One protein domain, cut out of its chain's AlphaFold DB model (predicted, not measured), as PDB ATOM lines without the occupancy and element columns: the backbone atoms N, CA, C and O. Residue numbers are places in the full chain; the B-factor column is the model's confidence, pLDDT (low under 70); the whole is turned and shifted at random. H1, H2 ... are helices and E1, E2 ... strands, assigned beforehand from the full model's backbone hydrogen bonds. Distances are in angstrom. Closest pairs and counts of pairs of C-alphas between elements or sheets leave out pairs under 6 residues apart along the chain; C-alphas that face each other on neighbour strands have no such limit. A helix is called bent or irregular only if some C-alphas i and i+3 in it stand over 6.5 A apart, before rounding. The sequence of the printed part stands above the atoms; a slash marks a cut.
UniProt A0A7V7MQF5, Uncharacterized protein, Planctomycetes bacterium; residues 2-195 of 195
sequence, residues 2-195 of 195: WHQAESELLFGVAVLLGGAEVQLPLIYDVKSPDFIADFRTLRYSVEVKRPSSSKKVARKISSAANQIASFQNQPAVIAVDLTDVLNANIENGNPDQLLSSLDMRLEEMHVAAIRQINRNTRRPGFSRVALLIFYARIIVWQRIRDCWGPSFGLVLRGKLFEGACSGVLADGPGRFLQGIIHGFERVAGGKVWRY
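This is residues 2 to 195 of the 195 residues of an uncharacterized protein of Planctomycetes bacterium (UniProt A0A7V7MQF5). One twisted sheet of seven strands, curled like part of a barrel, wraps round H1 and H6 on one face, while H2 and H4 cover the other face. The long hairpin of E5 and E6 runs lengthwise, with its turn at one end of the elongated whole. The printed part has 194 residues, in the order H1 E1 E2 E3 H2 E4 H3 H4 E5 E6 H5 H6 E7; the mixed sheet runs E1 E2 E3 E4 E5 E6 E7, and the class is mixed, helices and strands. It is compact, with a radius of gyration of the C-alphas of 16.8 A and spans of 55 by 33 by 32 A.

The strands are E1, residues 21 to 23; E2, 35 to 39; E3, 42 to 49, 22.1 A long; E4, 76 to 81; E5, 129 to 144, 42.3 A; E6, 147 to 160, 41.9 A; and E7, 192 to 194, ending at C-alpha 194 (-40.722, 23.720, -3.333). E5 bends by 58 degrees at residue 141. The helices are H1, residues 2 to 17, 22.7 A, beginning at C-alpha 2 (-16.425, 12.321, -3.894); H2, 54 to 69, 23.7 A; H3, 83 to 86; H4, 95 to 119, 35.8 A; H5, 162 to 165; and H6, 172 to 187, 22.6 A. H2 is irregular: C-alphas 55 and 58 are 7.2 A apart.

E1, E2 and E3 form a meander, each strand the antiparallel neighbour of the one before; N 21 and O 38 are 2.9 A apart, N 37 and O 44 3.0 A. E4 is parallel to E3 (N 79 to O 47, 2.8 A) and to E5 (N 133 to O 78, 2.9 A). E5 and E6 form an antiparallel hairpin, with N 140 and O 151 at 2.9 A; E7 is parallel to E6, with N 193 and O 154 at 2.9 A. E3-H2-E4, E4-H3-H4-E5 and E6-H5-H6-E7 are strand-helix-strand units, parallel neighbour strands joined through helices, with right-handed crossovers. Helices on both faces make three layers, H2 and H4 on one, H1 and H6 on the other. H2 lies over E3 and E4 at a height over the sheet of 8.8 A, H4 over E5 and E6 at 9.4 A. H2 and H4 touch through residues 109 to 116 of H4, closest at C-alphas Ala 58 and Ala 113, 5.7 A. Residues 13 to 17 of H1 touch H6, closest at C-alphas Ala 14 and Gly 183, 4.2 A, at a steep tilt of 69 degrees, only just short of perpendicular. H3 is on the sheet over none of its strands; H5 only grazes it. Each O i to N i+4 pair is within hydrogen-bond range in H1 and H6, 10 of 12 in H2 and 19 of 21 in H4; H3 and H5 are too short for one.

The C-alphas farthest apart, of Arg 122 and Asp 146, are 56.9 A apart. The printed part has no cut. The link from E1 to E2, 11 residues, is long. Mean pLDDT of the printed part is 84.6; residues 87 to 95 and 166 to 170 are among those under 70.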
ATOM      1  N   TRP A   2     -15.246  13.211  -3.925       59.72
ATOM      2  CA  TRP A   2     -16.425  12.321  -3.894       59.72
ATOM      3  C   TRP A   2     -17.789  13.031  -3.859       59.72
ATOM      4  O   TRP A   2     -18.658  12.770  -4.680       59.72
ATOM      5  N   HIS A   3     -17.925  14.032  -2.993       82.75
ATOM      6  CA  HIS A   3     -19.159  14.800  -2.830       82.75
ATOM      7  C   HIS A   3     -19.630  15.585  -4.061       82.75
ATOM      8  O   HIS A   3     -20.812  15.886  -4.164       82.75
ATOM      9  N   GLN A   4     -18.733  15.952  -4.976       89.19
ATOM     10  CA  GLN A   4     -19.108  16.694  -6.181       89.19
ATOM     11  C   GLN A   4     -19.694  15.739  -7.237       89.19
ATOM     12  O   GLN A   4     -20.759  16.024  -7.772       89.19
ATOM     13  N   ALA A   5     -19.077  14.568  -7.430       90.06
ATOM     14  CA  ALA A   5     -19.588  13.528  -8.328       90.06
ATOM     15  C   ALA A   5     -20.970  13.006  -7.891       90.06
ATOM     16  O   ALA A   5     -21.834  12.750  -8.722       90.06
ATOM     17  N   GLU A   6     -21.220  12.902  -6.580       90.81
ATOM     18  CA  GLU A   6     -22.558  12.589  -6.049       90.81
ATOM     19  C   GLU A   6     -23.613  13.618  -6.480       90.81
ATOM     20  O   GLU A   6     -24.730  13.246  -6.831       90.81
ATOM     21  N   SER A   7     -23.272  14.909  -6.433       93.75
ATOM     22  CA  SER A   7     -24.169  15.999  -6.828       93.75
ATOM     23  C   SER A   7     -24.430  15.989  -8.332       93.75
ATOM     24  O   SER A   7     -25.567  16.169  -8.762       93.75
ATOM     25  N   GLU A   8     -23.392  15.752  -9.134       95.00
ATOM     26  CA  GLU A   8     -23.499  15.599 -10.589       95.00
ATOM     27  C   GLU A   8     -24.409  14.426 -10.954       95.00
ATOM     28  O   GLU A   8     -25.357  14.604 -11.718       95.00
ATOM     29  N   LEU A   9     -24.186  13.258 -10.343       94.44
ATOM     30  CA  LEU A   9     -25.000  12.066 -10.563       94.44
ATOM     31  C   LEU A   9     -26.454  12.291 -10.140       94.44
ATOM     32  O   LEU A   9     -27.368  11.988 -10.903       94.44
ATOM     33  N   LEU A  10     -26.684  12.845  -8.948       93.25
ATOM     34  CA  LEU A  10     -28.030  13.124  -8.451       93.25
ATOM     35  C   LEU A  10     -28.781  14.085  -9.379       93.25
ATOM     36  O   LEU A  10     -29.931  13.825  -9.734       93.25
ATOM     37  N   PHE A  11     -28.133  15.182  -9.780       96.38
ATOM     38  CA  PHE A  11     -28.742  16.150 -10.685       96.38
ATOM     39  C   PHE A  11     -29.000  15.536 -12.065       96.38
ATOM     40  O   PHE A  11     -30.083  15.714 -12.613       96.38
ATOM     41  N   GLY A  12     -28.054  14.756 -12.598       96.81
ATOM     42  CA  GLY A  12     -28.208  14.034 -13.861       96.81
ATOM     43  C   GLY A  12     -29.374  13.043 -13.840       96.81
ATOM     44  O   GLY A  12     -30.184  13.030 -14.762       96.81
ATOM     45  N   VAL A  13     -29.530  12.272 -12.759       95.62
ATOM     46  CA  VAL A  13     -30.673  11.362 -12.578       95.62
ATOM     47  C   VAL A  13     -31.990  12.136 -12.510       95.62
ATOM     48  O   VAL A  13     -32.961  11.723 -13.140       95.62
ATOM     49  N   ALA A  14     -32.041  13.267 -11.802       94.88
ATOM     50  CA  ALA A  14     -33.236  14.112 -11.780       94.88
ATOM     51  C   ALA A  14     -33.573  14.634 -13.189       94.88
ATOM     52  O   ALA A  14     -34.707  14.512 -13.637       94.88
ATOM     53  N   VAL A  15     -32.587  15.140 -13.930       96.88
ATOM     54  CA  VAL A  15     -32.763  15.597 -15.318       96.88
ATOM     55  C   VAL A  15     -33.298  14.469 -16.217       96.88
ATOM     56  O   VAL A  15     -34.275  14.679 -16.940       96.88
ATOM     57  N   LEU A  16     -32.735  13.260 -16.112       96.94
ATOM     58  CA  LEU A  16     -33.174  12.074 -16.856       96.94
ATOM     59  C   LEU A  16     -34.616  11.672 -16.512       96.94
ATOM     60  O   LEU A  16     -35.452  11.478 -17.393       96.94
ATOM     61  N   LEU A  17     -34.942  11.585 -15.220       95.75
ATOM     62  CA  LEU A  17     -36.292  11.254 -14.750       95.75
ATOM     63  C   LEU A  17     -37.322  12.345 -15.074       95.75
ATOM     64  O   LEU A  17     -38.519  12.049 -15.121       95.75
ATOM     65  N   GLY A  18     -36.853  13.569 -15.318       94.44
ATOM     66  CA  GLY A  18     -37.610  14.697 -15.851       94.44
ATOM     67  C   GLY A  18     -37.904  14.623 -17.352       94.44
ATOM     68  O   GLY A  18     -38.604  15.492 -17.873       94.44
ATOM     69  N   GLY A  19     -37.400  13.595 -18.043       95.56
ATOM     70  CA  GLY A  19     -37.659  13.332 -19.460       95.56
ATOM     71  C   GLY A  19     -36.655  13.959 -20.427       95.56
ATOM     72  O   GLY A  19     -36.970  14.080 -21.608       95.56
ATOM     73  N   ALA A  20     -35.484  14.388 -19.949       96.69
ATOM     74  CA  ALA A  20     -34.371  14.776 -20.813       96.69
ATOM     75  C   ALA A  20     -33.432  13.589 -21.060       96.69
ATOM     76  O   ALA A  20     -33.301  12.706 -20.216       96.69
ATOM     77  N   GLU A  21     -32.726  13.594 -22.184       96.69
ATOM     78  CA  GLU A  21     -31.601  12.689 -22.406       96.69
ATOM     79  C   GLU A  21     -30.325  13.325 -21.851       96.69
ATOM     80  O   GLU A  21     -30.054  14.500 -22.096       96.69
ATOM     81  N   VAL A  22     -29.537  12.559 -21.092       95.69
ATOM     82  CA  VAL A  22     -28.293  13.038 -20.474       95.69
ATOM     83  C   VAL A  22     -27.101  12.400 -21.171       95.69
ATOM     84  O   VAL A  22     -27.035  11.180 -21.310       95.69
ATOM     85  N   GLN A  23     -26.148  13.225 -21.591       94.25
ATOM     86  CA  GLN A  23     -24.954  12.798 -22.315       94.25
ATOM     87  C   GLN A  23     -23.706  13.426 -21.695       94.25
ATOM     88  O   GLN A  23     -23.725  14.576 -21.254       94.25
ATOM     89  N   LEU A  24     -22.595  12.689 -21.701       90.94
ATOM     90  CA  LEU A  24     -21.293  13.259 -21.367       90.94
ATOM     91  C   LEU A  24     -20.739  14.023 -22.580       90.94
ATOM     92  O   LEU A  24     -20.827  13.524 -23.705       90.94
ATOM     93  N   PRO A  25     -20.164  15.221 -22.395       87.56
ATOM     94  CA  PRO A  25     -19.581  15.978 -23.491       87.56
ATOM     95  C   PRO A  25     -18.341  15.263 -24.042       87.56
ATOM     96  O   PRO A  25     -17.357  15.053 -23.340       87.56
ATOM     97  N   LEU A  26     -18.373  14.927 -25.331       76.56
ATOM     98  CA  LEU A  26     -17.267  14.293 -26.053       76.56
ATOM     99  C   LEU A  26     -16.281  15.350 -26.584       76.56
ATOM    100  O   LEU A  26     -16.121  15.490 -27.793       76.56
ATOM    101  N   ILE A  27     -15.673  16.161 -25.709       70.25
ATOM    102  CA  ILE A  27     -14.659  17.156 -26.113       70.25
ATOM    103  C   ILE A  27     -13.525  17.197 -25.084       70.25
ATOM    104  O   ILE A  27     -13.774  17.437 -23.907       70.25
ATOM    105  N   TYR A  28     -12.284  17.002 -25.544       61.91
ATOM    106  CA  TYR A  28     -11.099  16.860 -24.685       61.91
ATOM    107  C   TYR A  28     -10.228  18.128 -24.581       61.91
ATOM    108  O   TYR A  28      -9.463  18.256 -23.627       61.91
ATOM    109  N   ASP A  29     -10.370  19.088 -25.503       72.75
ATOM    110  CA  ASP A  29      -9.423  20.216 -25.637       72.75
ATOM    111  C   ASP A  29      -9.861  21.511 -24.930       72.75
ATOM    112  O   ASP A  29      -9.104  22.480 -24.844       72.75
ATOM    113  N   VAL A  30     -11.086  21.556 -24.404       76.88
ATOM    114  CA  VAL A  30     -11.616  22.693 -23.638       76.88
ATOM    115  C   VAL A  30     -12.264  22.200 -22.355       76.88
ATOM    116  O   VAL A  30     -12.707  21.058 -22.270       76.88
ATOM    117  N   LYS A  31     -12.366  23.074 -21.345       82.25
ATOM    118  CA  LYS A  31     -13.153  22.755 -20.150       82.25
ATOM    119  C   LYS A  31     -14.606  22.529 -20.556       82.25
ATOM    120  O   LYS A  31     -15.274  23.461 -21.005       82.25
ATOM    121  N   SER A  32     -15.059  21.293 -20.404       88.12
ATOM    122  CA  SER A  32     -16.417  20.869 -20.700       88.12
ATOM    123  C   SER A  32     -17.347  21.156 -19.520       88.12
ATOM    124  O   SER A  32     -16.867  21.271 -18.389       88.12
ATOM    125  N   PRO A  33     -18.665  21.274 -19.743       92.62
ATOM    126  CA  PRO A  33     -19.638  21.167 -18.671       92.62
ATOM    127  C   PRO A  33     -19.591  19.765 -18.050       92.62
ATOM    128  O   PRO A  33     -19.002  18.849 -18.631       92.62
ATOM    129  N   ASP A  34     -20.236  19.586 -16.904       94.31
ATOM    130  CA  ASP A  34     -20.340  18.265 -16.275       94.31
ATOM    131  C   ASP A  34     -21.149  17.292 -17.147       94.31
ATOM    132  O   ASP A  34     -20.769  16.134 -17.317       94.31
ATOM    133  N   PHE A  35     -22.243  17.764 -17.756       94.81
ATOM    134  CA  PHE A  35     -22.994  17.001 -18.754       94.81
ATOM    135  C   PHE A  35     -23.828  17.886 -19.689       94.81
ATOM    136  O   PHE A  35     -23.936  19.103 -19.525       94.81
ATOM    137  N   ILE A  36     -24.413  17.252 -20.701       94.88
ATOM    138  CA  ILE A  36     -25.341  17.840 -21.664       94.88
ATOM    139  C   ILE A  36     -26.721  17.237 -21.438       94.88
ATOM    140  O   ILE A  36     -26.838  16.030 -21.221       94.88
ATOM    141  N   ALA A  37     -27.754  18.073 -21.488       96.00
ATOM    142  CA  ALA A  37     -29.140  17.640 -21.399       96.00
ATOM    143  C   ALA A  37     -29.901  18.023 -22.669       96.00
ATOM    144  O   ALA A  37     -30.090  19.211 -22.946       96.00
ATOM    145  N   ASP A  38     -30.351  17.019 -23.416       94.94
ATOM    146  CA  ASP A  38     -31.231  17.193 -24.566       94.94
ATOM    147  C   ASP A  38     -32.681  17.081 -24.087       94.94
ATOM    148  O   ASP A  38     -33.135  16.038 -23.615       94.94
ATOM    149  N   PHE A  39     -33.424  18.181 -24.173       92.75
ATOM    150  CA  PHE A  39     -34.830  18.234 -23.801       92.75
ATOM    151  C   PHE A  39     -35.645  18.825 -24.943       92.75
ATOM    152  O   PHE A  39     -35.620  20.031 -25.215       92.75
ATOM    153  N   ARG A  40     -36.423  17.957 -25.595       88.12
ATOM    154  CA  ARG A  40     -37.212  18.291 -26.786       88.12
ATOM    155  C   ARG A  40     -36.303  18.840 -27.892       88.12
ATOM    156  O   ARG A  40     -35.465  18.119 -28.406       88.12
ATOM    157  N   THR A  41     -36.473  20.105 -28.264       84.25
ATOM    158  CA  THR A  41     -35.731  20.763 -29.345       84.25
ATOM    159  C   THR A  41     -34.518  21.546 -28.843       84.25
ATOM    160  O   THR A  41     -33.925  22.293 -29.615       84.25
ATOM    161  N   LEU A  42     -34.196  21.463 -27.548       88.62
ATOM    162  CA  LEU A  42     -33.130  22.243 -26.932       88.62
ATOM    163  C   LEU A  42     -32.079  21.357 -26.300       88.62
ATOM    164  O   LEU A  42     -32.389  20.384 -25.619       88.62
ATOM    165  N   ARG A  43     -30.835  21.782 -26.490       92.12
ATOM    166  CA  ARG A  43     -29.653  21.206 -25.878       92.12
ATOM    167  C   ARG A  43     -29.104  22.183 -24.849       92.12
ATOM    168  O   ARG A  43     -28.854  23.343 -25.179       92.12
ATOM    169  N   TYR A  44     -28.923  21.717 -23.621       93.31
ATOM    170  CA  TYR A  44     -28.432  22.521 -22.509       93.31
ATOM    171  C   TYR A  44     -27.052  22.054 -22.049       93.31
ATOM    172  O   TYR A  44     -26.854  20.870 -21.785       93.31
ATOM    173  N   SER A  45     -26.121  22.994 -21.868       94.50
ATOM    174  CA  SER A  45     -24.914  22.746 -21.068       94.50
ATOM    175  C   SER A  45     -25.294  22.743 -19.596       94.50
ATOM    176  O   SER A  45     -25.869  23.722 -19.125       94.50
ATOM    177  N   VAL A  46     -24.955  21.695 -18.856       96.31
ATOM    178  CA  VAL A  46     -25.276  21.600 -17.434       96.31
ATOM    179  C   VAL A  46     -24.004  21.589 -16.608       96.31
ATOM    180  O   VAL A  46     -23.150  20.725 -16.772       96.31
ATOM    181  N   GLU A  47     -23.916  22.544 -15.690       96.75
ATOM    182  CA  GLU A  47     -22.815  22.642 -14.745       96.75
ATOM    183  C   GLU A  47     -23.340  22.595 -13.314       96.75
ATOM    184  O   GLU A  47     -24.144  23.435 -12.902       96.75
ATOM    185  N   VAL A  48     -22.852  21.643 -12.533       96.94
ATOM    186  CA  VAL A  48     -23.216  21.401 -11.145       96.94
ATOM    187  C   VAL A  48     -22.093  21.891 -10.241       96.94
ATOM    188  O   VAL A  48     -20.920  21.587 -10.424       96.94
ATOM    189  N   LYS A  49     -22.413  22.654  -9.199       96.19
ATOM    190  CA  LYS A  49     -21.428  23.098  -8.205       96.19
ATOM    191  C   LYS A  49     -21.918  22.825  -6.793       96.19
ATOM    192  O   LYS A  49     -22.984  23.288  -6.412       96.19
ATOM    193  N   ARG A  50     -21.074  22.205  -5.969       93.94
ATOM    194  CA  ARG A  50     -21.293  22.065  -4.521       93.94
ATOM    195  C   ARG A  50     -20.399  23.041  -3.738       93.94
ATOM    196  O   ARG A  50     -19.206  22.782  -3.540       93.94
ATOM    197  N   PRO A  51     -20.866  24.257  -3.395       92.69
ATOM    198  CA  PRO A  51     -20.121  25.162  -2.526       92.69
ATOM    199  C   PRO A  51     -19.994  24.586  -1.111       92.69
ATOM    200  O   PRO A  51     -20.957  24.102  -0.541       92.69
ATOM    201  N   SER A  52     -18.819  24.740  -0.498       89.88
ATOM    202  CA  SER A  52     -18.597  24.329   0.898       89.88
ATOM    203  C   SER A  52     -19.048  25.383   1.925       89.88
ATOM    204  O   SER A  52     -18.798  25.223   3.112       89.88
ATOM    205  N   SER A  53     -19.543  26.542   1.474       89.50
ATOM    206  CA  SER A  53     -20.069  27.619   2.324       89.50
ATOM    207  C   SER A  53     -20.855  28.645   1.502       89.50
ATOM    208  O   SER A  53     -20.595  28.821   0.306       89.50
ATOM    209  N   SER A  54     -21.755  29.389   2.151       88.31
ATOM    210  CA  SER A  54     -22.574  30.438   1.517       88.31
ATOM    211  C   SER A  54     -21.720  31.513   0.833       88.31
ATOM    212  O   SER A  54     -21.972  31.891  -0.310       88.31
ATOM    213  N   LYS A  55     -20.611  31.919   1.469       88.88
ATOM    214  CA  LYS A  55     -19.642  32.891   0.924       88.88
ATOM    215  C   LYS A  55     -19.029  32.455  -0.416       88.88
ATOM    216  O   LYS A  55     -18.554  33.295  -1.176       88.88
ATOM    217  N   LYS A  56     -19.012  31.151  -0.723       91.56
ATOM    218  CA  LYS A  56     -18.439  30.607  -1.966       91.56
ATOM    219  C   LYS A  56     -19.451  30.481  -3.108       91.56
ATOM    220  O   LYS A  56     -19.014  30.250  -4.235       91.56
ATOM    221  N   VAL A  57     -20.752  30.659  -2.865       91.81
ATOM    222  CA  VAL A  57     -21.819  30.472  -3.869       91.81
ATOM    223  C   VAL A  57     -21.588  31.344  -5.107       91.81
ATOM    224  O   VAL A  57     -21.440  30.821  -6.210       91.81
ATOM    225  N   ALA A  58     -21.435  32.661  -4.940       91.75
ATOM    226  CA  ALA A  58     -21.230  33.584  -6.064       91.75
ATOM    227  C   ALA A  58     -19.954  33.271  -6.874       91.75
ATOM    228  O   ALA A  58     -19.941  33.350  -8.108       91.75
ATOM    229  N   ARG A  59     -18.877  32.858  -6.188       93.31
ATOM    230  CA  ARG A  59     -17.631  32.422  -6.835       93.31
ATOM    231  C   ARG A  59     -17.841  31.136  -7.637       93.31
ATOM    232  O   ARG A  59     -17.318  31.031  -8.743       93.31
ATOM    233  N   LYS A  60     -18.597  30.171  -7.107       94.88
ATOM    234  CA  LYS A  60     -18.915  28.912  -7.797       94.88
ATOM    235  C   LYS A  60     -19.783  29.143  -9.032       94.88
ATOM    236  O   LYS A  60     -19.455  28.593 -10.075       94.88
ATOM    237  N   ILE A  61     -20.774  30.028  -8.954       94.88
ATOM    238  CA  ILE A  61     -21.580  30.444 -10.113       94.88
ATOM    239  C   ILE A  61     -20.700  31.091 -11.180       94.88
ATOM    240  O   ILE A  61     -20.786  30.736 -12.348       94.88
ATOM    241  N   SER A  62     -19.800  31.996 -10.786       94.50
ATOM    242  CA  SER A  62     -18.889  32.638 -11.742       94.50
ATOM    243  C   SER A  62     -17.943  31.630 -12.399       94.50
ATOM    244  O   SER A  62     -17.672  31.715 -13.592       94.50
ATOM    245  N   SER A  63     -17.468  30.644 -11.633       94.06
ATOM    246  CA  SER A  63     -16.675  29.535 -12.164       94.06
ATOM    247  C   SER A  63     -17.470  28.688 -13.156       94.06
ATOM    248  O   SER A  63     -16.920  28.336 -14.193       94.06
ATOM    249  N   ALA A  64     -18.732  28.374 -12.848       94.50
ATOM    250  CA  ALA A  64     -19.615  27.618 -13.731       94.50
ATOM    251  C   ALA A  64     -19.890  28.382 -15.032       94.50
ATOM    252  O   ALA A  64     -19.679  27.852 -16.115       94.50
ATOM    253  N   ALA A  65     -20.241  29.667 -14.936       92.62
ATOM    254  CA  ALA A  65     -20.461  30.521 -16.099       92.62
ATOM    255  C   ALA A  65     -19.214  30.607 -16.998       92.62
ATOM    256  O   ALA A  65     -19.334  30.547 -18.217       92.62
ATOM    257  N   ASN A  66     -18.009  30.702 -16.427       90.50
ATOM    258  CA  ASN A  66     -16.770  30.709 -17.214       90.50
ATOM    259  C   ASN A  66     -16.511  29.372 -17.930       90.50
ATOM    260  O   ASN A  66     -16.011  29.382 -19.048       90.50
ATOM    261  N   GLN A  67     -16.845  28.245 -17.300       90.19
ATOM    262  CA  GLN A  67     -16.716  26.903 -17.882       90.19
ATOM    263  C   GLN A  67     -17.720  26.694 -19.027       90.19
ATOM    264  O   GLN A  67     -17.364  26.218 -20.098       90.19
ATOM    265  N   ILE A  68     -18.948  27.182 -18.849       88.25
ATOM    266  CA  ILE A  68     -19.974  27.240 -19.897       88.25
ATOM    267  C   ILE A  68     -19.548  28.160 -21.053       88.25
ATOM    268  O   ILE A  68     -19.812  27.859 -22.215       88.25
ATOM    269  N   ALA A  69     -18.888  29.290 -20.768       86.06
ATOM    270  CA  ALA A  69     -18.473  30.250 -21.795       86.06
ATOM    271  C   ALA A  69     -17.563  29.614 -22.856       86.06
ATOM    272  O   ALA A  69     -17.670  29.947 -24.037       86.06
ATOM    273  N   SER A  70     -16.682  28.704 -22.427       81.31
ATOM    274  CA  SER A  70     -15.746  27.996 -23.301       81.31
ATOM    275  C   SER A  70     -16.370  26.838 -24.077       81.31
ATOM    276  O   SER A  70     -15.729  26.333 -24.995       81.31
ATOM    277  N   PHE A  71     -17.591  26.413 -23.740       83.50
ATOM    278  CA  PHE A  71     -18.194  25.211 -24.304       83.50
ATOM    279  C   PHE A  71     -19.410  25.511 -25.182       83.50
ATOM    280  O   PHE A  71     -20.507  25.740 -24.671       83.50
ATOM    281  N   GLN A  72     -19.201  25.438 -26.503       80.88
ATOM    282  CA  GLN A  72     -20.215  25.614 -27.556       80.88
ATOM    283  C   GLN A  72     -21.092  26.876 -27.361       80.88
ATOM    284  O   GLN A  72     -20.866  27.695 -26.472       80.88
ATOM    285  N   ASN A  73     -22.048  27.133 -28.253       83.00
ATOM    286  CA  ASN A  73     -22.946  28.288 -28.133       83.00
ATOM    287  C   ASN A  73     -24.376  27.819 -27.872       83.00
ATOM    288  O   ASN A  73     -25.233  27.919 -28.744       83.00
ATOM    289  N   GLN A  74     -24.606  27.276 -26.677       87.69
ATOM    290  CA  GLN A  74     -25.903  26.742 -26.267       87.69
ATOM    291  C   GLN A  74     -26.364  27.316 -24.919       87.69
ATOM    292  O   GLN A  74     -25.521  27.770 -24.131       87.69
ATOM    293  N   PRO A  75     -27.683  27.322 -24.643       91.44
ATOM    294  CA  PRO A  75     -28.216  27.683 -23.337       91.44
ATOM    295  C   PRO A  75     -27.628  26.812 -22.231       91.44
ATOM    296  O   PRO A  75     -27.305  25.642 -22.442       91.44
ATOM    297  N   ALA A  76     -27.515  27.372 -21.034       93.06
ATOM    298  CA  ALA A  76     -26.885  26.684 -19.924       93.06
ATOM    299  C   ALA A  76     -27.729  26.663 -18.655       93.06
ATOM    300  O   ALA A  76     -28.463  27.605 -18.340       93.06
ATOM    301  N   VAL A  77     -27.566  25.579 -17.909       96.00
ATOM    302  CA  VAL A  77     -28.097  25.381 -16.569       96.00
ATOM    303  C   VAL A  77     -26.936  25.373 -15.596       96.00
ATOM    304  O   VAL A  77     -25.993  24.598 -15.746       96.00
ATOM    305  N   ILE A  78     -27.022  26.219 -14.576       97.00
ATOM    306  CA  ILE A  78     -26.142  26.134 -13.416       97.00
ATOM    307  C   ILE A  78     -26.955  25.525 -12.280       97.00
ATOM    308  O   ILE A  78     -27.910  26.137 -11.802       97.00
ATOM    309  N   ALA A  79     -26.573  24.334 -11.839       97.25
ATOM    310  CA  ALA A  79     -27.130  23.697 -10.660       97.25
ATOM    311  C   ALA A  79     -26.183  23.881  -9.470       97.25
ATOM    312  O   ALA A  79     -24.968  23.724  -9.591       97.25
ATOM    313  N   VAL A  80     -26.718  24.224  -8.306       96.25
ATOM    314  CA  VAL A  80     -25.942  24.452  -7.090       96.25
ATOM    315  C   VAL A  80     -26.475  23.553  -5.985       96.25
ATOM    316  O   VAL A  80     -27.583  23.762  -5.493       96.25
ATOM    317  N   ASP A  81     -25.663  22.571  -5.596       94.25
ATOM    318  CA  ASP A  81     -25.941  21.694  -4.462       94.25
ATOM    319  C   ASP A  81     -25.528  22.389  -3.161       94.25
ATOM    320  O   ASP A  81     -24.344  22.557  -2.860       94.25
ATOM    321  N   LEU A  82     -26.518  22.795  -2.379       91.88
ATOM    322  CA  LEU A  82     -26.356  23.491  -1.113       91.88
ATOM    323  C   LEU A  82     -26.349  22.551   0.094       91.88
ATOM    324  O   LEU A  82     -26.324  23.047   1.218       91.88
ATOM    325  N   THR A  83     -26.320  21.228  -0.106       88.06
ATOM    326  CA  THR A  83     -26.311  20.231   0.981       88.06
ATOM    327  C   THR A  83     -25.238  20.552   2.035       88.06
ATOM    328  O   THR A  83     -25.547  20.631   3.222       88.06
ATOM    329  N   ASP A  84     -24.005  20.866   1.613       85.56
ATOM    330  CA  ASP A  84     -22.902  21.200   2.540       85.56
ATOM    331  C   ASP A  84     -23.055  22.572   3.196       85.56
ATOM    332  O   ASP A  84     -22.532  22.819   4.278       85.56
ATOM    333  N   VAL A  85     -23.730  23.504   2.521       85.94
ATOM    334  CA  VAL A  85     -23.906  24.866   3.032       85.94
ATOM    335  C   VAL A  85     -24.994  24.899   4.086       85.94
ATOM    336  O   VAL A  85     -24.854  25.575   5.106       85.94
ATOM    337  N   LEU A  86     -26.091  24.193   3.829       79.19
ATOM    338  CA  LEU A  86     -27.200  24.112   4.759       79.19
ATOM    339  C   LEU A  86     -26.827  23.264   5.973       79.19
ATOM    340  O   LEU A  86     -27.293  23.605   7.059       79.19
ATOM    341  N   ASN A  87     -25.927  22.283   5.793       65.81
ATOM    342  CA  ASN A  87     -25.339  21.417   6.821       65.81
ATOM    343  C   ASN A  87     -26.364  21.022   7.884       65.81
ATOM    344  O   ASN A  87     -26.172  21.226   9.083       65.81
ATOM    345  N   ALA A  88     -27.508  20.538   7.414       54.34
ATOM    346  CA  ALA A  88     -28.629  20.209   8.262       54.34
ATOM    347  C   ALA A  88     -28.397  18.811   8.859       54.34
ATOM    348  O   ALA A  88     -29.104  17.861   8.543       54.34
ATOM    349  N   ASN A  89     -27.372  18.672   9.707       50.38
ATOM    350  CA  ASN A  89     -27.373  17.623  10.721       50.38
ATOM    351  C   ASN A  89     -28.421  18.046  11.746       50.38
ATOM    352  O   ASN A  89     -28.144  18.783  12.687       50.38
ATOM    353  N   ILE A  90     -29.667  17.681  11.461       52.06
ATOM    354  CA  ILE A  90     -30.809  18.023  12.297       52.06
ATOM    355  C   ILE A  90     -30.851  17.001  13.413       52.06
ATOM    356  O   ILE A  90     -31.439  15.927  13.284       52.06
ATOM    357  N   GLU A  91     -30.190  17.328  14.509       47.66
ATOM    358  CA  GLU A  91     -30.424  16.642  15.766       47.66
ATOM    359  C   GLU A  91     -31.792  17.101  16.287       47.66
ATOM    360  O   GLU A  91     -31.963  18.250  16.676       47.66
ATOM    361  N   ASN A  92     -32.780  16.202  16.226       49.72
ATOM    362  CA  ASN A  92     -34.071  16.281  16.919       49.72
ATOM    363  C   ASN A  92     -34.816  17.631  16.807       49.72
ATOM    364  O   ASN A  92     -34.789  18.450  17.722       49.72
ATOM    365  N   GLY A  93     -35.568  17.838  15.721       56.62
ATOM    366  CA  GLY A  93     -36.424  19.020  15.557       56.62
ATOM    367  C   GLY A  93     -37.691  18.746  14.749       56.62
ATOM    368  O   GLY A  93     -37.753  17.789  13.977       56.62
ATOM    369  N   ASN A  94     -38.709  19.596  14.927       66.56
ATOM    370  CA  ASN A  94     -39.912  19.587  14.093       66.56
ATOM    371  C   ASN A  94     -39.524  19.926  12.630       66.56
ATOM    372  O   ASN A  94     -38.930  20.990  12.414       66.56
ATOM    373  N   PRO A  95     -39.859  19.076  11.637       67.06
ATOM    374  CA  PRO A  95     -39.568  19.320  10.223       67.06
ATOM    375  C   PRO A  95     -40.001  20.703   9.721       67.06
ATOM    376  O   PRO A  95     -39.270  21.321   8.954       67.06
ATOM    377  N   ASP A  96     -41.134  21.226  10.188       70.00
ATOM    378  CA  ASP A  96     -41.671  22.502   9.706       70.00
ATOM    379  C   ASP A  96     -40.799  23.693  10.134       70.00
ATOM    380  O   ASP A  96     -40.493  24.574   9.331       70.00
ATOM    381  N   GLN A  97     -40.319  23.695  11.382       71.06
ATOM    382  CA  GLN A  97     -39.435  24.753  11.895       71.06
ATOM    383  C   GLN A  97     -38.081  24.753  11.183       71.06
ATOM    384  O   GLN A  97     -37.526  25.806  10.860       71.06
ATOM    385  N   LEU A  98     -37.564  23.557  10.907       73.25
ATOM    386  CA  LEU A  98     -36.358  23.385  10.118       73.25
ATOM    387  C   LEU A  98     -36.543  23.978   8.718       73.25
ATOM    388  O   LEU A  98     -35.711  24.773   8.281       73.25
ATOM    389  N   LEU A  99     -37.628  23.623   8.036       73.00
ATOM    390  CA  LEU A  99     -37.919  24.085   6.682       73.00
ATOM    391  C   LEU A  99     -38.004  25.614   6.606       73.00
ATOM    392  O   LEU A  99     -37.371  26.204   5.733       73.00
ATOM    393  N   SER A 100     -38.665  26.271   7.564       74.00
ATOM    394  CA  SER A 100     -38.696  27.741   7.634       74.00
ATOM    395  C   SER A 100     -37.306  28.363   7.830       74.00
ATOM    396  O   SER A 100     -36.988  29.383   7.221       74.00
ATOM    397  N   SER A 101     -36.450  27.752   8.656       74.88
ATOM    398  CA  SER A 101     -35.084  28.251   8.886       74.88
ATOM    399  C   SER A 101     -34.175  28.087   7.659       74.88
ATOM    400  O   SER A 101     -33.302  28.921   7.399       74.88
ATOM    401  N   LEU A 102     -34.385  27.017   6.888       78.88
ATOM    402  CA  LEU A 102     -33.649  26.751   5.659       78.88
ATOM    403  C   LEU A 102     -34.098  27.676   4.534       78.88
ATOM    404  O   LEU A 102     -33.244  28.130   3.776       78.88
ATOM    405  N   ASP A 103     -35.389  28.000   4.467       77.81
ATOM    406  CA  ASP A 103     -35.951  28.874   3.438       77.81
ATOM    407  C   ASP A 103     -35.301  30.266   3.436       77.81
ATOM    408  O   ASP A 103     -34.767  30.697   2.415       77.81
ATOM    409  N   MET A 104     -35.184  30.925   4.598       80.12
ATOM    410  CA  MET A 104     -34.482  32.219   4.686       80.12
ATOM    411  C   MET A 104     -33.038  32.143   4.174       80.12
ATOM    412  O   MET A 104     -32.596  32.985   3.392       80.12
ATOM    413  N   ARG A 105     -32.288  31.113   4.587       83.56
ATOM    414  CA  ARG A 105     -30.885  30.935   4.172       83.56
ATOM    415  C   ARG A 105     -30.781  30.661   2.671       83.56
ATOM    416  O   ARG A 105     -29.843  31.125   2.019       83.56
ATOM    417  N   LEU A 106     -31.722  29.893   2.124       85.06
ATOM    418  CA  LEU A 106     -31.832  29.616   0.697       85.06
ATOM    419  C   LEU A 106     -32.143  30.885  -0.093       85.06
ATOM    420  O   LEU A 106     -31.453  31.145  -1.079       85.06
ATOM    421  N   GLU A 107     -33.107  31.691   0.354       85.38
ATOM    422  CA  GLU A 107     -33.469  32.973  -0.257       85.38
ATOM    423  C   GLU A 107     -32.263  33.911  -0.337       85.38
ATOM    424  O   GLU A 107     -31.945  34.409  -1.416       85.38
ATOM    425  N   GLU A 108     -31.527  34.107   0.758       86.94
ATOM    426  CA  GLU A 108     -30.350  34.985   0.768       86.94
ATOM    427  C   GLU A 108     -29.311  34.577  -0.286       86.94
ATOM    428  O   GLU A 108     -28.805  35.409  -1.053       86.94
ATOM    429  N   MET A 109     -29.004  33.279  -0.354       89.75
ATOM    430  CA  MET A 109     -28.060  32.747  -1.332       89.75
ATOM    431  C   MET A 109     -28.604  32.859  -2.758       89.75
ATOM    432  O   MET A 109     -27.848  33.178  -3.679       89.75
ATOM    433  N   HIS A 110     -29.899  32.611  -2.944       89.94
ATOM    434  CA  HIS A 110     -30.571  32.660  -4.236       89.94
ATOM    435  C   HIS A 110     -30.610  34.090  -4.789       89.94
ATOM    436  O   HIS A 110     -30.210  34.331  -5.929       89.94
ATOM    437  N   VAL A 111     -30.958  35.076  -3.961       90.06
ATOM    438  CA  VAL A 111     -30.916  36.500  -4.320       90.06
ATOM    439  C   VAL A 111     -29.496  36.935  -4.672       90.06
ATOM    440  O   VAL A 111     -29.290  37.620  -5.679       90.06
ATOM    441  N   ALA A 112     -28.494  36.539  -3.882       90.00
ATOM    442  CA  ALA A 112     -27.098  36.860  -4.173       90.00
ATOM    443  C   ALA A 112     -26.637  36.262  -5.515       90.00
ATOM    444  O   ALA A 112     -25.952  36.932  -6.295       90.00
ATOM    445  N   ALA A 113     -27.052  35.032  -5.810       91.94
ATOM    446  CA  ALA A 113     -26.774  34.344  -7.063       91.94
ATOM    447  C   ALA A 113     -27.425  35.019  -8.275       91.94
ATOM    448  O   ALA A 113     -26.744  35.291  -9.266       91.94
ATOM    449  N   ILE A 114     -28.709  35.369  -8.173       92.56
ATOM    450  CA  ILE A 114     -29.428  36.113  -9.213       92.56
ATOM    451  C   ILE A 114     -28.746  37.455  -9.474       92.56
ATOM    452  O   ILE A 114     -28.486  37.803 -10.624       92.56
ATOM    453  N   ARG A 115     -28.396  38.204  -8.418       92.19
ATOM    454  CA  ARG A 115     -27.666  39.476  -8.554       92.19
ATOM    455  C   ARG A 115     -26.332  39.282  -9.269       92.19
ATOM    456  O   ARG A 115     -25.977  40.111 -10.104       92.19
ATOM    457  N   GLN A 116     -25.607  38.205  -8.967       92.56
ATOM    458  CA  GLN A 116     -24.339  37.897  -9.625       92.56
ATOM    459  C   GLN A 116     -24.523  37.649 -11.125       92.56
ATOM    460  O   GLN A 116     -23.755  38.199 -11.916       92.56
ATOM    461  N   ILE A 117     -25.538  36.875 -11.519       92.00
ATOM    462  CA  ILE A 117     -25.847  36.625 -12.934       92.00
ATOM    463  C   ILE A 117     -26.262  37.928 -13.617       92.00
ATOM    464  O   ILE A 117     -25.626  38.328 -14.589       92.00
ATOM    465  N   ASN A 118     -27.236  38.646 -13.051       92.00
ATOM    466  CA  ASN A 118     -27.785  39.879 -13.619       92.00
ATOM    467  C   ASN A 118     -26.718  40.960 -13.851       92.00
ATOM    468  O   ASN A 118     -26.703  41.588 -14.907       92.00
ATOM    469  N   ARG A 119     -25.785  41.145 -12.906       92.88
ATOM    470  CA  ARG A 119     -24.673  42.107 -13.039       92.88
ATOM    471  C   ARG A 119     -23.691  41.756 -14.155       92.88
ATOM    472  O   ARG A 119     -22.979  42.632 -14.631       92.88
ATOM    473  N   ASN A 120     -23.623  40.486 -14.547       91.38
ATOM    474  CA  ASN A 120     -22.649  39.978 -15.506       91.38
ATOM    475  C   ASN A 120     -23.288  39.523 -16.823       91.38
ATOM    476  O   ASN A 120     -22.574  38.969 -17.649       91.38
ATOM    477  N   THR A 121     -24.577  39.780 -17.066       88.06
ATOM    478  CA  THR A 121     -25.333  39.300 -18.246       88.06
ATOM    479  C   THR A 121     -24.702  39.627 -19.592       88.06
ATOM    480  O   THR A 121     -24.952  38.916 -20.550       88.06
ATOM    481  N   ARG A 122     -23.867  40.668 -19.690       87.31
ATOM    482  CA  ARG A 122     -23.138  41.014 -20.926       87.31
ATOM    483  C   ARG A 122     -21.901  40.144 -21.184       87.31
ATOM    484  O   ARG A 122     -21.309  40.230 -22.253       87.31
ATOM    485  N   ARG A 123     -21.464  39.343 -20.209       89.44
ATOM    486  CA  ARG A 123     -20.298  38.459 -20.338       89.44
ATOM    487  C   ARG A 123     -20.729  37.138 -20.990       89.44
ATOM    488  O   ARG A 123     -21.732  36.582 -20.545       89.44
ATOM    489  N   PRO A 124     -19.956  36.573 -21.939       84.44
ATOM    490  CA  PRO A 124     -20.387  35.437 -22.768       84.44
ATOM    491  C   PRO A 124     -20.918  34.214 -22.007       84.44
ATOM    492  O   PRO A 124     -21.867  33.572 -22.438       84.44
ATOM    493  N   GLY A 125     -20.319  33.879 -20.860       86.56
ATOM    494  CA  GLY A 125     -20.775  32.752 -20.040       86.56
ATOM    495  C   GLY A 125     -22.089  33.007 -19.313       86.56
ATOM    496  O   GLY A 125     -22.904  32.108 -19.152       86.56
ATOM    497  N   PHE A 126     -22.304  34.247 -18.881       91.19
ATOM    498  CA  PHE A 126     -23.473  34.649 -18.107       91.19
ATOM    499  C   PHE A 126     -24.673  34.965 -18.998       91.19
ATOM    500  O   PHE A 126     -25.797  34.680 -18.599       91.19
ATOM    501  N   SER A 127     -24.447  35.495 -20.205       90.06
ATOM    502  CA  SER A 127     -25.507  35.730 -21.195       90.06
ATOM    503  C   SER A 127     -26.203  34.443 -21.637       90.06
ATOM    504  O   SER A 127     -27.313  34.503 -22.147       90.06
ATOM    505  N   ARG A 128     -25.552  33.288 -21.455       90.19
ATOM    506  CA  ARG A 128     -26.062  31.961 -21.827       90.19
ATOM    507  C   ARG A 128     -26.779  31.230 -20.696       90.19
ATOM    508  O   ARG A 128     -27.372  30.184 -20.946       90.19
ATOM    509  N   VAL A 129     -26.724  31.726 -19.460       93.19
ATOM    510  CA  VAL A 129     -27.399  31.064 -18.336       93.19
ATOM    511  C   VAL A 129     -28.901  31.234 -18.511       93.19
ATOM    512  O   VAL A 129     -29.409  32.338 -18.361       93.19
ATOM    513  N   ALA A 130     -29.594  30.144 -18.828       93.12
ATOM    514  CA  ALA A 130     -31.043  30.094 -18.983       93.12
ATOM    515  C   ALA A 130     -31.737  29.668 -17.687       93.12
ATOM    516  O   ALA A 130     -32.852  30.109 -17.403       93.12
ATOM    517  N   LEU A 131     -31.071  28.821 -16.896       94.25
ATOM    518  CA  LEU A 131     -31.587  28.293 -15.639       94.25
ATOM    519  C   LEU A 131     -30.530  28.350 -14.537       94.25
ATOM    520  O   LEU A 131     -29.377  27.963 -14.731       94.25
ATOM    521  N   LEU A 132     -30.966  28.765 -13.353       95.62
ATOM    522  CA  LEU A 132     -30.257  28.552 -12.098       95.62
ATOM    523  C   LEU A 132     -31.110  27.643 -11.220       95.62
ATOM    524  O   LEU A 132     -32.248  27.994 -10.917       95.62
ATOM    525  N   ILE A 133     -30.562  26.507 -10.802       95.25
ATOM    526  CA  ILE A 133     -31.233  25.559  -9.913       95.25
ATOM    527  C   ILE A 133     -30.458  25.463  -8.611       95.25
ATOM    528  O   ILE A 133     -29.284  25.115  -8.611       95.25
ATOM    529  N   PHE A 134     -31.104  25.749  -7.493       94.38
ATOM    530  CA  PHE A 134     -30.583  25.504  -6.157       94.38
ATOM    531  C   PHE A 134     -31.288  24.290  -5.586       94.38
ATOM    532  O   PHE A 134     -32.514  24.232  -5.610       94.38
ATOM    533  N   TYR A 135     -30.531  23.336  -5.061       91.88
ATOM    534  CA  TYR A 135     -31.117  22.190  -4.384       91.88
ATOM    535  C   TYR A 135     -30.290  21.774  -3.176       91.88
ATOM    536  O   TYR A 135     -29.097  22.062  -3.102       91.88
ATOM    537  N   ALA A 136     -30.916  21.099  -2.221       89.19
ATOM    538  CA  ALA A 136     -30.224  20.512  -1.085       89.19
ATOM    539  C   ALA A 136     -30.912  19.228  -0.637       89.19
ATOM    540  O   ALA A 136     -32.141  19.137  -0.621       89.19
ATOM    541  N   ARG A 137     -30.096  18.254  -0.233       86.19
ATOM    542  CA  ARG A 137     -30.566  17.041   0.431       86.19
ATOM    543  C   ARG A 137     -30.786  17.316   1.904       86.19
ATOM    544  O   ARG A 137     -29.911  17.866   2.569       86.19
ATOM    545  N   ILE A 138     -31.936  16.884   2.404       79.06
ATOM    546  CA  ILE A 138     -32.265  16.920   3.821       79.06
ATOM    547  C   ILE A 138     -32.558  15.495   4.265       79.06
ATOM    548  O   ILE A 138     -33.398  14.805   3.686       79.06
ATOM    549  N   ILE A 139     -31.860  15.062   5.306       76.38
ATOM    550  CA  ILE A 139     -32.144  13.808   5.992       76.38
ATOM    551  C   ILE A 139     -32.689  14.186   7.361       76.38
ATOM    552  O   ILE A 139     -31.985  14.790   8.167       76.38
ATOM    553  N   VAL A 140     -33.950  13.847   7.607       72.88
ATOM    554  CA  VAL A 140     -34.604  14.051   8.899       72.88
ATOM    555  C   VAL A 140     -34.844  12.691   9.523       72.88
ATOM    556  O   VAL A 140     -35.468  11.832   8.905       72.88
ATOM    557  N   TRP A 141     -34.384  12.477  10.749       71.88
ATOM    558  CA  TRP A 141     -34.779  11.296  11.510       71.88
ATOM    559  C   TRP A 141     -36.175  11.521  12.078       71.88
ATOM    560  O   TRP A 141     -36.427  12.530  12.732       71.88
ATOM    561  N   GLN A 142     -37.095  10.599  11.809       72.94
ATOM    562  CA  GLN A 142     -38.472  10.672  12.293       72.94
ATOM    563  C   GLN A 142     -38.913   9.329  12.871       72.94
ATOM    564  O   GLN A 142     -38.434   8.269  12.462       72.94
ATOM    565  N   ARG A 143     -39.850   9.367  13.819       74.06
ATOM    566  CA  ARG A 143     -40.444   8.163  14.401       74.06
ATOM    567  C   ARG A 143     -41.521   7.617  13.457       74.06
ATOM    568  O   ARG A 143     -42.524   8.277  13.210       74.06
ATOM    569  N   ILE A 144     -41.318   6.413  12.929       74.31
ATOM    570  CA  ILE A 144     -42.249   5.694  12.053       74.31
ATOM    571  C   ILE A 144     -42.674   4.432  12.797       74.31
ATOM    572  O   ILE A 144     -41.850   3.553  13.002       74.31
ATOM    573  N   ARG A 145     -43.951   4.325  13.192       75.75
ATOM    574  CA  ARG A 145     -44.499   3.110  13.839       75.75
ATOM    575  C   ARG A 145     -43.585   2.566  14.958       75.75
ATOM    576  O   ARG A 145     -43.214   1.400  14.952       75.75
ATOM    577  N   ASP A 146     -43.184   3.456  15.865       80.44
ATOM    578  CA  ASP A 146     -42.341   3.181  17.040       80.44
ATOM    579  C   ASP A 146     -40.843   2.919  16.837       80.44
ATOM    580  O   ASP A 146     -40.127   2.807  17.830       80.44
ATOM    581  N   CYS A 147     -40.319   2.961  15.611       75.94
ATOM    582  CA  CYS A 147     -38.874   3.014  15.372       75.94
ATOM    583  C   CYS A 147     -38.442   4.375  14.809       75.94
ATOM    584  O   CYS A 147     -39.194   5.048  14.105       75.94
ATOM    585  N   TRP A 148     -37.222   4.812  15.129       75.88
ATOM    586  CA  TRP A 148     -36.611   5.950  14.445       75.88
ATOM    587  C   TRP A 148     -36.071   5.487  13.095       75.88
ATOM    588  O   TRP A 148     -35.305   4.527  13.028       75.88
ATOM    589  N   GLY A 149     -36.464   6.174  12.027       71.94
ATOM    590  CA  GLY A 149     -35.981   5.915  10.677       71.94
ATOM    591  C   GLY A 149     -35.637   7.213   9.949       71.94
ATOM    592  O   GLY A 149     -36.221   8.262  10.250       71.94
ATOM    593  N   PRO A 150     -34.700   7.176   8.988       73.38
ATOM    594  CA  PRO A 150     -34.395   8.338   8.174       73.38
ATOM    595  C   PRO A 150     -35.539   8.590   7.184       73.38
ATOM    596  O   PRO A 150     -35.975   7.697   6.459       73.38
ATOM    597  N   SER A 151     -36.011   9.830   7.122       72.81
ATOM    598  CA  SER A 151     -36.801  10.355   6.016       72.81
ATOM    599  C   SER A 151     -35.916  11.262   5.185       72.81
ATOM    600  O   SER A 151     -35.371  12.251   5.671       72.81
ATOM    601  N   PHE A 152     -35.806  10.928   3.911       74.12
ATOM    602  CA  PHE A 152     -35.154  11.770   2.927       74.12
ATOM    603  C   PHE A 152     -36.156  12.776   2.365       74.12
ATOM    604  O   PHE A 152     -37.324  12.447   2.141       74.12
ATOM    605  N   GLY A 153     -35.694  13.991   2.116       75.56
ATOM    606  CA  GLY A 153     -36.405  14.939   1.282       75.56
ATOM    607  C   GLY A 153     -35.448  15.929   0.637       75.56
ATOM    608  O   GLY A 153     -34.257  15.991   0.960       75.56
ATOM    609  N   LEU A 154     -35.975  16.680  -0.318       82.56
ATOM    610  CA  LEU A 154     -35.207  17.642  -1.096       82.56
ATOM    611  C   LEU A 154     -35.852  19.011  -0.995       82.56
ATOM    612  O   LEU A 154     -37.070  19.133  -1.104       82.56
ATOM    613  N   VAL A 155     -35.023  20.037  -0.846       85.00
ATOM    614  CA  VAL A 155     -35.451  21.410  -1.104       85.00
ATOM    615  C   VAL A 155     -34.924  21.818  -2.460       85.00
ATOM    616  O   VAL A 155     -33.769  21.531  -2.783       85.00
ATOM    617  N   LEU A 156     -35.772  22.464  -3.253       88.94
ATOM    618  CA  LEU A 156     -35.468  22.860  -4.618       88.94
ATOM    619  C   LEU A 156     -36.021  24.254  -4.901       88.94
ATOM    620  O   LEU A 156     -37.172  24.545  -4.581       88.94
ATOM    621  N   ARG A 157     -35.211  25.073  -5.574       90.56
ATOM    622  CA  ARG A 157     -35.595  26.387  -6.083       90.56
ATOM    623  C   ARG A 157     -34.988  26.641  -7.452       90.56
ATOM    624  O   ARG A 157     -33.804  26.390  -7.663       90.56
ATOM    625  N   GLY A 158     -35.789  27.144  -8.385       91.19
ATOM    626  CA  GLY A 158     -35.364  27.397  -9.760       91.19
ATOM    627  C   GLY A 158     -35.626  28.830 -10.203       91.19
ATOM    628  O   GLY A 158     -36.666  29.406  -9.889       91.19
ATOM    629  N   LYS A 159     -34.710  29.394 -10.993       93.06
ATOM    630  CA  LYS A 159     -34.887  30.686 -11.662       93.06
ATOM    631  C   LYS A 159     -34.627  30.568 -13.158       93.06
ATOM    632  O   LYS A 159     -33.578  30.085 -13.576       93.06
ATOM    633  N   LEU A 160     -35.578  31.079 -13.934       91.69
ATOM    634  CA  LEU A 160     -35.487  31.280 -15.378       91.69
ATOM    635  C   LEU A 160     -34.863  32.642 -15.705       91.69
ATOM    636  O   LEU A 160     -35.185  33.648 -15.063       91.69
ATOM    637  N   PHE A 161     -34.016  32.664 -16.731       89.19
ATOM    638  CA  PHE A 161     -33.414  33.862 -17.312       89.19
ATOM    639  C   PHE A 161     -33.712  33.890 -18.816       89.19
ATOM    640  O   PHE A 161     -33.033  33.255 -19.621       89.19
ATOM    641  N   GLU A 162     -34.747  34.633 -19.200       74.56
ATOM    642  CA  GLU A 162     -35.305  34.630 -20.563       74.56
ATOM    643  C   GLU A 162     -34.314  35.116 -21.633       74.56
ATOM    644  O   GLU A 162     -34.350  34.660 -22.775       74.56
ATOM    645  N   GLY A 163     -33.370  35.986 -21.257       74.94
ATOM    646  CA  GLY A 163     -32.402  36.573 -22.188       74.94
ATOM    647  C   GLY A 163     -31.480  35.560 -22.879       74.94
ATOM    648  O   GLY A 163     -31.057  35.810 -24.003       74.94
ATOM    649  N   ALA A 164     -31.202  34.414 -22.247       71.25
ATOM    650  CA  ALA A 164     -30.318  33.381 -22.795       71.25
ATOM    651  C   ALA A 164     -30.971  32.501 -23.874       71.25
ATOM    652  O   ALA A 164     -30.287  31.717 -24.530       71.25
ATOM    653  N   CYS A 165     -32.292  32.586 -24.032       71.00
ATOM    654  CA  CYS A 165     -33.073  31.765 -24.957       71.00
ATOM    655  C   CYS A 165     -33.947  32.619 -25.884       71.00
ATOM    656  O   CYS A 165     -34.963  32.142 -26.387       71.00
ATOM    657  N   SER A 166     -33.574  33.880 -26.115       63.44
ATOM    658  CA  SER A 166     -34.288  34.754 -27.044       63.44
ATOM    659  C   SER A 166     -34.339  34.120 -28.445       63.44
ATOM    660  O   SER A 166     -33.317  33.765 -29.024       63.44
ATOM    661  N   GLY A 167     -35.553  33.914 -28.971       57.28
ATOM    662  CA  GLY A 167     -35.791  33.271 -30.274       57.28
ATOM    663  C   GLY A 167     -36.036  31.756 -30.234       57.28
ATOM    664  O   GLY A 167     -36.381  31.167 -31.255       57.28
ATOM    665  N   VAL A 168     -35.916  31.119 -29.070       60.72
ATOM    666  CA  VAL A 168     -36.359  29.737 -28.845       60.72
ATOM    667  C   VAL A 168     -37.869  29.729 -28.575       60.72
ATOM    668  O   VAL A 168     -38.373  30.671 -27.968       60.72
ATOM    669  N   LEU A 169     -38.599  28.682 -29.001       58.00
ATOM    670  CA  LEU A 169     -40.025  28.499 -28.669       58.00
ATOM    671  C   LEU A 169     -40.266  28.847 -27.189       58.00
ATOM    672  O   LEU A 169     -39.646  28.237 -26.315       58.00
ATOM    673  N   ALA A 170     -41.141  29.831 -26.950       56.62
ATOM    674  CA  ALA A 170     -41.192  30.680 -25.750       56.62
ATOM    675  C   ALA A 170     -41.238  29.952 -24.388       56.62
ATOM    676  O   ALA A 170     -40.903  30.543 -23.366       56.62
ATOM    677  N   ASP A 171     -41.558  28.655 -24.366       73.81
ATOM    678  CA  ASP A 171     -41.715  27.869 -23.139       73.81
ATOM    679  C   ASP A 171     -40.590  26.855 -22.871       73.81
ATOM    680  O   ASP A 171     -40.646  26.147 -21.865       73.81
ATOM    681  N   GLY A 172     -39.602  26.700 -23.760       82.56
ATOM    682  CA  GLY A 172     -38.611  25.612 -23.686       82.56
ATOM    683  C   GLY A 172     -37.902  25.503 -22.324       82.56
ATOM    684  O   GLY A 172     -38.061  24.486 -21.642       82.56
ATOM    685  N   PRO A 173     -37.202  26.561 -21.869       85.50
ATOM    686  CA  PRO A 173     -36.566  26.594 -20.550       85.50
ATOM    687  C   PRO A 173     -37.549  26.399 -19.393       85.50
ATOM    688  O   PRO A 173     -37.221  25.721 -18.421       85.50
ATOM    689  N   GLY A 174     -38.764  26.947 -19.499       89.12
ATOM    690  CA  GLY A 174     -39.805  26.786 -18.482       89.12
ATOM    691  C   GLY A 174     -40.245  25.332 -18.333       89.12
ATOM    692  O   GLY A 174     -40.300  24.804 -17.224       89.12
ATOM    693  N   ARG A 175     -40.484  24.641 -19.453       90.69
ATOM    694  CA  ARG A 175     -40.820  23.211 -19.465       90.69
ATOM    695  C   ARG A 175     -39.657  22.353 -18.987       90.69
ATOM    696  O   ARG A 175     -39.898  21.357 -18.313       90.69
ATOM    697  N   PHE A 176     -38.421  22.743 -19.294       93.00
ATOM    698  CA  PHE A 176     -37.253  22.030 -18.795       93.00
ATOM    699  C   PHE A 176     -37.101  22.173 -17.275       93.00
ATOM    700  O   PHE A 176     -36.901  21.172 -16.594       93.00
ATOM    701  N   LEU A 177     -37.309  23.375 -16.720       93.56
ATOM    702  CA  LEU A 177     -37.377  23.581 -15.270       93.56
ATOM    703  C   LEU A 177     -38.445  22.687 -14.621       93.56
ATOM    704  O   LEU A 177     -38.161  22.032 -13.623       93.56
ATOM    705  N   GLN A 178     -39.648  22.616 -15.201       93.12
ATOM    706  CA  GLN A 178     -40.701  21.720 -14.705       93.12
ATOM    707  C   GLN A 178     -40.295  20.241 -14.784       93.12
ATOM    708  O   GLN A 178     -40.552  19.491 -13.846       93.12
ATOM    709  N   GLY A 179     -39.613  19.833 -15.858       94.31
ATOM    710  CA  GLY A 179     -39.029  18.497 -15.982       94.31
ATOM    711  C   GLY A 179     -38.032  18.197 -14.862       94.31
ATOM    712  O   GLY A 179     -38.157  17.175 -14.197       94.31
ATOM    713  N   ILE A 180     -37.101  19.114 -14.579       94.50
ATOM    714  CA  ILE A 180     -36.129  18.979 -13.479       94.50
ATOM    715  C   ILE A 180     -36.841  18.839 -12.126       94.50
ATOM    716  O   ILE A 180     -36.494  17.954 -11.344       94.50
ATOM    717  N   ILE A 181     -37.847  19.678 -11.854       92.31
ATOM    718  CA  ILE A 181     -38.647  19.608 -10.619       92.31
ATOM    719  C   ILE A 181     -39.311  18.233 -10.495       92.31
ATOM    720  O   ILE A 181     -39.159  17.567  -9.472       92.31
ATOM    721  N   HIS A 182     -39.988  17.779 -11.550       92.56
ATOM    722  CA  HIS A 182     -40.637  16.471 -11.573       92.56
ATOM    723  C   HIS A 182     -39.637  15.323 -11.381       92.56
ATOM    724  O   HIS A 182     -39.891  14.365 -10.651       92.56
ATOM    725  N   GLY A 183     -38.463  15.428 -11.998       93.44
ATOM    726  CA  GLY A 183     -37.376  14.480 -11.826       93.44
ATOM    727  C   GLY A 183     -36.915  14.368 -10.378       93.44
ATOM    728  O   GLY A 183     -36.804  13.263  -9.847       93.44
ATOM    729  N   PHE A 184     -36.725  15.501  -9.700       91.88
ATOM    730  CA  PHE A 184     -36.402  15.521  -8.276       91.88
ATOM    731  C   PHE A 184     -37.506  14.923  -7.402       91.88
ATOM    732  O   PHE A 184     -37.202  14.222  -6.438       91.88
ATOM    733  N   GLU A 185     -38.776  15.133  -7.749       90.19
ATOM    734  CA  GLU A 185     -39.897  14.493  -7.052       90.19
ATOM    735  C   GLU A 185     -39.846  12.983  -7.155       90.19
ATOM    736  O   GLU A 185     -40.036  12.294  -6.155       90.19
ATOM    737  N   ARG A 186     -39.508  12.456  -8.331       89.94
ATOM    738  CA  ARG A 186     -39.328  11.015  -8.516       89.94
ATOM    739  C   ARG A 186     -38.149  10.483  -7.705       89.94
ATOM    740  O   ARG A 186     -38.294   9.441  -7.073       89.94
ATOM    741  N   VAL A 187     -37.024  11.205  -7.661       87.62
ATOM    742  CA  VAL A 187     -35.861  10.817  -6.840       87.62
ATOM    743  C   VAL A 187     -36.200  10.796  -5.349       87.62
ATOM    744  O   VAL A 187     -35.815   9.869  -4.643       87.62
ATOM    745  N   ALA A 188     -36.935  11.794  -4.859       82.56
ATOM    746  CA  ALA A 188     -37.294  11.896  -3.447       82.56
ATOM    747  C   ALA A 188     -38.495  11.023  -3.036       82.56
ATOM    748  O   ALA A 188     -38.938  11.104  -1.891       82.56
ATOM    749  N   GLY A 189     -39.071  10.229  -3.950       78.69
ATOM    750  CA  GLY A 189     -40.285   9.452  -3.676       78.69
ATOM    751  C   GLY A 189     -41.516  10.323  -3.387       78.69
ATOM    752  O   GLY A 189     -42.362   9.950  -2.578       78.69
ATOM    753  N   GLY A 190     -41.595  11.504  -4.006       64.50
ATOM    754  CA  GLY A 190     -42.693  12.469  -3.891       64.50
ATOM    755  C   GLY A 190     -42.502  13.561  -2.834       64.50
ATOM    756  O   GLY A 190     -43.318  14.474  -2.758       64.50
ATOM    757  N   LYS A 191     -41.434  13.514  -2.024       67.06
ATOM    758  CA  LYS A 191     -41.169  14.503  -0.963       67.06
ATOM    759  C   LYS A 191     -40.178  15.580  -1.408       67.06
ATOM    760  O   LYS A 191     -38.991  15.523  -1.084       67.06
ATOM    761  N   VAL A 192     -40.674  16.575  -2.139       70.62
ATOM    762  CA  VAL A 192     -39.907  17.781  -2.484       70.62
ATOM    763  C   VAL A 192     -40.598  18.999  -1.894       70.62
ATOM    764  O   VAL A 192     -41.760  19.265  -2.190       70.62
ATOM    765  N   TRP A 193     -39.869  19.755  -1.081       71.81
ATOM    766  CA  TRP A 193     -40.312  21.058  -0.602       71.81
ATOM    767  C   TRP A 193     -39.891  22.116  -1.625       71.81
ATOM    768  O   TRP A 193     -38.702  22.307  -1.898       71.81
ATOM    769  N   ARG A 194     -40.891  22.743  -2.250       68.25
ATOM    770  CA  ARG A 194     -40.722  23.720  -3.333       68.25
ATOM    771  C   ARG A 194     -40.791  25.144  -2.765       68.25
ATOM    772  O   ARG A 194     -41.696  25.419  -1.979       68.25
ATOM    773  N   TYR A 195     -39.888  26.020  -3.214       54.81
ATOM    774  CA  TYR A 195     -39.825  27.451  -2.868       54.81
ATOM    775  C   TYR A 195     -39.499  28.316  -4.091       54.81
ATOM    776  O   TYR A 195     -38.790  27.818  -4.999       54.81
TER     777      TYR A 195